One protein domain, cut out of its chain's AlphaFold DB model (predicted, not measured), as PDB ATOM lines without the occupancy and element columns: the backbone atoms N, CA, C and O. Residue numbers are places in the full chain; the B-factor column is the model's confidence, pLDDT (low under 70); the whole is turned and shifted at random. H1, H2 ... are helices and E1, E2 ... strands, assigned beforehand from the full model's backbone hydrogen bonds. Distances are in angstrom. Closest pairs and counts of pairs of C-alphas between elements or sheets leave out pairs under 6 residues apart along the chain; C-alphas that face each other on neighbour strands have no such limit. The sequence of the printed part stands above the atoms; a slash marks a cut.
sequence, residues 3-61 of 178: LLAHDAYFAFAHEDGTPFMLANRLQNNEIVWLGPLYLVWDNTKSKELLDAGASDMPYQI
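Overview. This is residues 3 to 61 of the 178 residues of an uncharacterized protein of Nitrosospira sp. NRS527 (UniProt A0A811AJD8). With little regular structure, two small two-stranded antiparallel ribbons, E1 with E4 and the hairpin E2 with E3, make an open L. H1 lies beyond the other end of E1 and E4, where residues 48 to 53 stick out, and the last stretch folds back to pair beside E4. The 59 printed residues run E1, E2, E3, E4, H1, class mixed, with 21 in named elements; the whole is only just loose, close to compact, with a radius of gyration of the C-alphas of 12.7 A and spans of 32 by 26 by 20 A.

Along the chain. E1, residues 8 to 11, spans 9.8 A from C-alpha 8 at (147.006, 216.052, 192.613). E4, residues 38 to 41, spans 10.0 A. E2, residues 21 to 24, spans 9.4 A; E3, residues 30 to 33, 9.9 A. H1, residues 47 to 51, spans 6.0 A to C-alpha 51 at (131.812, 229.130, 194.277).

Arrangement. E1 and E4 are antiparallel at 148 degrees, with N 9 and O 40 2.8 A apart, within hydrogen-bond range. Residues 38 to 39 of E4 pair antiparallel with residues 59 to 60. E2 and E3 form a hairpin at 149 degrees, with N 24 within hydrogen-bond range of O 30 at 2.8 A. E1 and E2 are apart, as are E3 and E4. In H1 the O i to N i+4 pair is within hydrogen-bond range.

Size, cuts and confidence. The farthest C-alphas, of Gly 17 and Asp 51, are 34.5 A apart. The printed part has no cut, and no link is long. Low confidence, pLDDT under 70, falls at residues 3 to 4, 26 to 27, 49 and 53 to 58.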
ATOM      1  N   LEU A   3     143.945 221.589 187.293       57.78
ATOM      2  CA  LEU A   3     144.629 220.469 187.942       57.78
ATOM      3  C   LEU A   3     146.066 220.784 188.395       57.78
ATOM      4  O   LEU A   3     146.494 220.276 189.413       57.78
ATOM      5  N   LEU A   4     146.808 221.617 187.654       65.44
ATOM      6  CA  LEU A   4     148.208 221.929 187.986       65.44
ATOM      7  C   LEU A   4     148.355 222.981 189.098       65.44
ATOM      8  O   LEU A   4     149.473 223.274 189.504       65.44
ATOM      9  N   ALA A   5     147.253 223.594 189.535       76.00
ATOM     10  CA  ALA A   5     147.269 224.628 190.570       76.00
ATOM     11  C   ALA A   5     147.206 224.051 191.995       76.00
ATOM     12  O   ALA A   5     147.340 224.804 192.957       76.00
ATOM     13  N   HIS A   6     146.990 222.740 192.123       75.38
ATOM     14  CA  HIS A   6     146.819 222.033 193.385       75.38
ATOM     15  C   HIS A   6     147.611 220.729 193.350       75.38
ATOM     16  O   HIS A   6     147.823 220.160 192.277       75.38
ATOM     17  N   ASP A   7     148.001 220.233 194.521       79.62
ATOM     18  CA  ASP A   7     148.579 218.900 194.621       79.62
ATOM     19  C   ASP A   7     147.529 217.863 194.209       79.62
ATOM     20  O   ASP A   7     146.414 217.833 194.740       79.62
ATOM     21  N   ALA A   8     147.882 217.043 193.218       82.31
ATOM     22  CA  ALA A   8     147.006 216.052 192.613       82.31
ATOM     23  C   ALA A   8     147.599 214.649 192.753       82.31
ATOM     24  O   ALA A   8     148.800 214.436 192.579       82.31
ATOM     25  N   TYR A   9     146.732 213.683 193.029       83.69
ATOM     26  CA  TYR A   9     147.089 212.321 193.385       83.69
ATOM     27  C   TYR A   9     146.241 211.317 192.612       83.69
ATOM     28  O   TYR A   9     145.082 211.563 192.266       83.69
ATOM     29  N   PHE A  10     146.829 210.147 192.385       86.69
ATOM     30  CA  PHE A  10     146.110 208.980 191.905       86.69
ATOM     31  C   PHE A  10     145.710 208.097 193.085       86.69
ATOM     32  O   PHE A  10     146.572 207.624 193.824       86.69
ATOM     33  N   ALA A  11     144.411 207.854 193.231       87.00
ATOM     34  CA  ALA A  11     143.856 206.951 194.233       87.00
ATOM     35  C   ALA A  11     143.392 205.651 193.565       87.00
ATOM     36  O   ALA A  11     142.652 205.692 192.579       87.00
ATOM     37  N   PHE A  12     143.828 204.505 194.089       87.69
ATOM     38  CA  PHE A  12     143.511 203.176 193.540       87.69
ATOM     39  C   PHE A  12     143.023 202.166 194.593       87.69
ATOM     40  O   PHE A  12     142.530 201.102 194.226       87.69
ATOM     41  N   ALA A  13     143.157 202.480 195.886       87.38
ATOM     42  CA  ALA A  13     142.714 201.650 197.004       87.38
ATOM     43  C   ALA A  13     142.597 202.487 198.291       87.38
ATOM     44  O   ALA A  13     143.173 203.575 198.372       87.38
ATOM     45  N   HIS A  14     141.892 201.964 199.301       83.94
ATOM     46  CA  HIS A  14     142.008 202.452 200.676       83.94
ATOM     47  C   HIS A  14     143.233 201.833 201.357       83.94
ATOM     48  O   HIS A  14     143.539 200.658 201.156       83.94
ATOM     49  N   GLU A  15     143.931 202.624 202.171       85.19
ATOM     50  CA  GLU A  15     145.124 202.186 202.908       85.19
ATOM     51  C   GLU A  15     144.820 201.055 203.902       85.19
ATOM     52  O   GLU A  15     145.631 200.156 204.100       85.19
ATOM     53  N   ASP A  16     143.620 201.061 204.480       88.81
ATOM     54  CA  ASP A  16     143.145 200.065 205.442       88.81
ATOM     55  C   ASP A  16     142.722 198.726 204.802       88.81
ATOM     56  O   ASP A  16     142.278 197.813 205.500       88.81
ATOM     57  N   GLY A  17     142.854 198.594 203.477       83.25
ATOM     58  CA  GLY A  17     142.504 197.385 202.731       83.25
ATOM     59  C   GLY A  17     141.002 197.178 202.528       83.25
ATOM     60  O   GLY A  17     140.602 196.135 202.001       83.25
ATOM     61  N   THR A  18     140.159 198.139 202.913       88.56
ATOM     62  CA  THR A  18     138.723 198.075 202.623       88.56
ATOM     63  C   THR A  18     138.449 198.197 201.117       88.56
ATOM     64  O   THR A  18     139.252 198.773 200.370       88.56
ATOM     65  N   PRO A  19     137.323 197.639 200.621       87.56
ATOM     66  CA  PRO A  19     136.953 197.753 199.214       87.56
ATOM     67  C   PRO A  19     136.922 199.213 198.761       87.56
ATOM     68  O   PRO A  19     136.291 200.040 199.409       87.56
ATOM     69  N   PHE A  20     137.571 199.518 197.631       88.50
ATOM     70  CA  PHE A  20     137.629 200.872 197.071       88.50
ATOM     71  C   PHE A  20     136.267 201.279 196.494       88.50
ATOM     72  O   PHE A  20     136.005 201.167 195.292       88.50
ATOM     73  N   MET A  21     135.368 201.679 197.390       86.06
ATOM     74  CA  MET A  21     133.963 201.962 197.134       86.06
ATOM     75  C   MET A  21     133.535 203.221 197.890       86.06
ATOM     76  O   MET A  21     134.052 203.521 198.963       86.06
ATOM     77  N   LEU A  22     132.547 203.939 197.363       81.50
ATOM     78  CA  LEU A  22     131.947 205.087 198.040       81.50
ATOM     79  C   LEU A  22     130.425 204.983 198.019       81.50
ATOM     80  O   LEU A  22     129.825 204.668 196.995       81.50
ATOM     81  N   ALA A  23     129.803 205.279 199.160       80.06
ATOM     82  CA  ALA A  23     128.365 205.482 199.238       80.06
ATOM     83  C   ALA A  23     128.023 206.864 198.670       80.06
ATOM     84  O   ALA A  23     128.341 207.895 199.275       80.06
ATOM     85  N   ASN A  24     127.369 206.895 197.512       74.50
ATOM     86  CA  ASN A  24     126.909 208.120 196.884       74.50
ATOM     87  C   ASN A  24     125.680 208.657 197.626       74.50
ATOM     88  O   ASN A  24     124.531 208.359 197.299       74.50
ATOM     89  N   ARG A  25     125.925 209.484 198.644       72.62
ATOM     90  CA  ARG A  25     124.865 210.087 199.467       72.62
ATOM     91  C   ARG A  25     123.952 211.040 198.691       72.62
ATOM     92  O   ARG A  25     122.857 211.336 199.154       72.62
ATOM     93  N   LEU A  26     124.382 211.489 197.511       69.44
ATOM     94  CA  LEU A  26     123.593 212.337 196.615       69.44
ATOM     95  C   LEU A  26     122.671 211.519 195.694       69.44
ATOM     96  O   LEU A  26     121.732 212.068 195.127       69.44
ATOM     97  N   GLN A  27     122.910 210.209 195.564       68.31
ATOM     98  CA  GLN A  27     122.106 209.281 194.766       68.31
ATOM     99  C   GLN A  27     121.693 208.078 195.618       68.31
ATOM    100  O   GLN A  27     122.205 206.973 195.468       68.31
ATOM    101  N   ASN A  28     120.751 208.301 196.538       78.19
ATOM    102  CA  ASN A  28     120.078 207.233 197.286       78.19
ATOM    103  C   ASN A  28     121.017 206.282 198.069       78.19
ATOM    104  O   ASN A  28     120.688 205.115 198.270       78.19
ATOM    105  N   ASN A  29     122.185 206.768 198.513       80.94
ATOM    106  CA  ASN A  29     123.210 205.973 199.206       80.94
ATOM    107  C   ASN A  29     123.690 204.742 198.417       80.94
ATOM    108  O   ASN A  29     124.111 203.750 199.016       80.94
ATOM    109  N   GLU A  30     123.645 204.792 197.086       84.75
ATOM    110  CA  GLU A  30     124.152 203.709 196.248       84.75
ATOM    111  C   GLU A  30     125.653 203.494 196.483       84.75
ATOM    112  O   GLU A  30     126.422 204.451 196.582       84.75
ATOM    113  N   ILE A  31     126.081 202.232 196.579       82.81
ATOM    114  CA  ILE A  31     127.497 201.897 196.733       82.81
ATOM    115  C   ILE A  31     128.134 201.796 195.347       82.81
ATOM    116  O   ILE A  31     127.804 200.909 194.563       82.81
ATOM    117  N   VAL A  32     129.086 202.683 195.070       83.25
ATOM    118  CA  VAL A  32     129.778 202.777 193.782       83.25
ATOM    119  C   VAL A  32     131.198 202.242 193.915       83.25
ATOM    120  O   VAL A  32     131.936 202.646 194.810       83.25
ATOM    121  N   TRP A  33     131.601 201.365 192.995       83.94
ATOM    122  CA  TRP A  33     132.990 200.927 192.866       83.94
ATOM    123  C   TRP A  33     133.854 202.017 192.234       83.94
ATOM    124  O   TRP A  33     133.545 202.523 191.154       83.94
ATOM    125  N   LEU A  34     134.978 202.333 192.874       82.88
ATOM    126  CA  LEU A  34     135.907 203.366 192.421       82.88
ATOM    127  C   LEU A  34     137.091 202.796 191.607       82.88
ATOM    128  O   LEU A  34     138.015 203.510 191.236       82.88
ATOM    129  N   GLY A  35     137.090 201.502 191.289       78.38
ATOM    130  CA  GLY A  35     138.180 200.886 190.529       78.38
ATOM    131  C   GLY A  35     138.266 201.342 189.057       78.38
ATOM    132  O   GLY A  35     137.261 201.756 188.471       78.38
ATOM    133  N   PRO A  36     139.448 201.234 188.416       75.81
ATOM    134  CA  PRO A  36     140.747 200.911 189.018       75.81
ATOM    135  C   PRO A  36     141.513 202.148 189.528       75.81
ATOM    136  O   PRO A  36     142.507 201.986 190.227       75.81
ATOM    137  N   LEU A  37     141.110 203.365 189.141       85.69
ATOM    138  CA  LEU A  37     141.885 204.584 189.386       85.69
ATOM    139  C   LEU A  37     141.015 205.847 189.360       85.69
ATOM    140  O   LEU A  37     140.244 206.067 188.421       85.69
ATOM    141  N   TYR A  38     141.220 206.722 190.340       86.00
ATOM    142  CA  TYR A  38     140.640 208.061 190.398       86.00
ATOM    143  C   TYR A  38     141.723 209.128 190.483       86.00
ATOM    144  O   TYR A  38     142.782 208.921 191.077       86.00
ATOM    145  N   LEU A  39     141.428 210.284 189.896       81.19
ATOM    146  CA  LEU A  39     142.216 211.496 190.062       81.19
ATOM    147  C   LEU A  39     141.547 212.372 191.117       81.19
ATOM    148  O   LEU A  39     140.389 212.768 190.959       81.19
ATOM    149  N   VAL A  40     142.292 212.659 192.179       81.19
ATOM    150  CA  VAL A  40     141.876 213.504 193.303       81.19
ATOM    151  C   VAL A  40     142.906 214.611 193.501       81.19
ATOM    152  O   VAL A  40     144.065 214.445 193.132       81.19
ATOM    153  N   TRP A  41     142.509 215.753 194.044       78.00
ATOM    154  CA  TRP A  41     143.426 216.863 194.308       78.00
ATOM    155  C   TRP A  41     142.916 217.713 195.468       78.00
ATOM    156  O   TRP A  41     141.711 217.748 195.714       78.00
ATOM    157  N   ASP A  42     143.814 218.393 196.183       77.44
ATOM    158  CA  ASP A  42     143.423 219.232 197.325       77.44
ATOM    159  C   ASP A  42     142.913 220.605 196.860       77.44
ATOM    160  O   ASP A  42     143.647 221.590 196.752       77.44
ATOM    161  N   ASN A  43     141.618 220.656 196.550       72.69
ATOM    162  CA  ASN A  43     140.868 221.873 196.233       72.69
ATOM    163  C   ASN A  43     139.918 222.310 197.355       72.69
ATOM    164  O   ASN A  43     139.161 223.262 197.161       72.69
ATOM    165  N   THR A  44     139.952 221.653 198.516       72.25
ATOM    166  CA  THR A  44     138.965 221.846 199.595       72.25
ATOM    167  C   THR A  44     138.939 223.276 200.144       72.25
ATOM    168  O   THR A  44     137.932 223.729 200.681       72.25
ATOM    169  N   LYS A  45     140.042 224.014 199.970       76.81
ATOM    170  CA  LYS A  45     140.206 225.415 200.386       76.81
ATOM    171  C   LYS A  45     140.115 226.421 199.233       76.81
ATOM    172  O   LYS A  45     140.288 227.616 199.468       76.81
ATOM    173  N   SER A  46     139.875 225.981 197.995       76.56
ATOM    174  CA  SER A  46     139.751 226.897 196.855       76.56
ATOM    175  C   SER A  46     138.371 227.544 196.843       76.56
ATOM    176  O   SER A  46     137.375 226.915 196.479       76.56
ATOM    177  N   LYS A  47     138.327 228.832 197.193       76.56
ATOM    178  CA  LYS A  47     137.108 229.647 197.152       76.56
ATOM    179  C   LYS A  47     136.488 229.653 195.753       76.56
ATOM    180  O   LYS A  47     135.284 229.499 195.611       76.56
ATOM    181  N   GLU A  48     137.316 229.745 194.719       77.62
ATOM    182  CA  GLU A  48     136.886 229.813 193.323       77.62
ATOM    183  C   GLU A  48     136.227 228.511 192.843       77.62
ATOM    184  O   GLU A  48     135.338 228.543 191.993       77.62
ATOM    185  N   LEU A  49     136.678 227.355 193.343       69.19
ATOM    186  CA  LEU A  49     136.107 226.049 192.994       69.19
ATOM    187  C   LEU A  49     134.857 225.724 193.811       69.19
ATOM    188  O   LEU A  49     133.938 225.108 193.267       69.19
ATOM    189  N   LEU A  50     134.809 226.181 195.064       72.06
ATOM    190  CA  LEU A  50     133.617 226.130 195.908       72.06
ATOM    191  C   LEU A  50     132.488 226.982 195.309       72.06
ATOM    192  O   LEU A  50     131.383 226.480 195.119       72.06
ATOM    193  N   ASP A  51     132.785 228.221 194.904       74.75
ATOM    194  CA  ASP A  51     131.812 229.130 194.277       74.75
ATOM    195  C   ASP A  51     131.305 228.592 192.919       74.75
ATOM    196  O   ASP A  51     130.187 228.889 192.498       74.75
ATOM    197  N   ALA A  52     132.103 227.762 192.237       70.31
ATOM    198  CA  ALA A  52     131.736 227.100 190.983       70.31
ATOM    199  C   ALA A  52     131.026 225.741 191.169       70.31
ATOM    200  O   ALA A  52     130.713 225.090 190.169       70.31
ATOM    201  N   GLY A  53     130.808 225.283 192.409       64.12
ATOM    202  CA  GLY A  53     130.152 224.004 192.722       64.12
ATOM    203  C   GLY A  53     130.939 222.755 192.297       64.12
ATOM    204  O   GLY A  53     130.365 221.678 192.162       64.12
ATOM    205  N   ALA A  54     132.244 222.893 192.042       59.41
ATOM    206  CA  ALA A  54     133.095 221.851 191.460       59.41
ATOM    207  C   ALA A  54     134.101 221.253 192.464       59.41
ATOM    208  O   ALA A  54     135.049 220.581 192.054       59.41
ATOM    209  N   SER A  55     133.934 221.521 193.761       61.59
ATOM    210  CA  SER A  55     134.835 221.040 194.814       61.59
ATOM    211  C   SER A  55     134.697 219.543 195.099       61.59
ATOM    212  O   SER A  55     135.690 218.908 195.435       61.59
ATOM    213  N   ASP A  56     133.508 218.966 194.894       59.44
ATOM    214  CA  ASP A  56     133.147 217.685 195.524       59.44
ATOM    215  C   ASP A  56     133.084 216.493 194.553       59.44
ATOM    216  O   ASP A  56     132.667 215.400 194.933       59.44
ATOM    217  N   MET A  57     133.479 216.676 193.289       62.06
ATOM    218  CA  MET A  57     133.310 215.656 192.247       62.06
ATOM    219  C   MET A  57     134.662 215.063 191.826       62.06
ATOM    220  O   MET A  57     135.352 215.662 190.996       62.06
ATOM    221  N   PRO A  58     135.067 213.893 192.361       66.81
ATOM    222  CA  PRO A  58     136.273 213.213 191.909       66.81
ATOM    223  C   PRO A  58     136.045 212.601 190.517       66.81
ATOM    224  O   PRO A  58     134.955 212.125 190.191       66.81
ATOM    225  N   TYR A  59     137.079 212.609 189.674       71.94
ATOM    226  CA  TYR A  59     136.965 212.167 188.281       71.94
ATOM    227  C   TYR A  59     137.513 210.750 188.126       71.94
ATOM    228  O   TYR A  59     138.706 210.506 188.340       71.94
ATOM    229  N   GLN A  60     136.653 209.821 187.697       79.44
ATOM    230  CA  GLN A  60     137.091 208.476 187.334       79.44
ATOM    231  C   GLN A  60     137.964 208.538 186.084       79.44
ATOM    232  O   GLN A  60     137.565 209.070 185.040       79.44
ATOM    233  N   ILE A  61     139.146 207.935 186.159       78.56
ATOM    234  CA  ILE A  61     140.028 207.842 185.006       78.56
ATOM    235  C   ILE A  61     139.582 206.673 184.130       78.56
ATOM    236  O   ILE A  61     139.703 205.513 184.508       78.56
TER     237      ILE A  61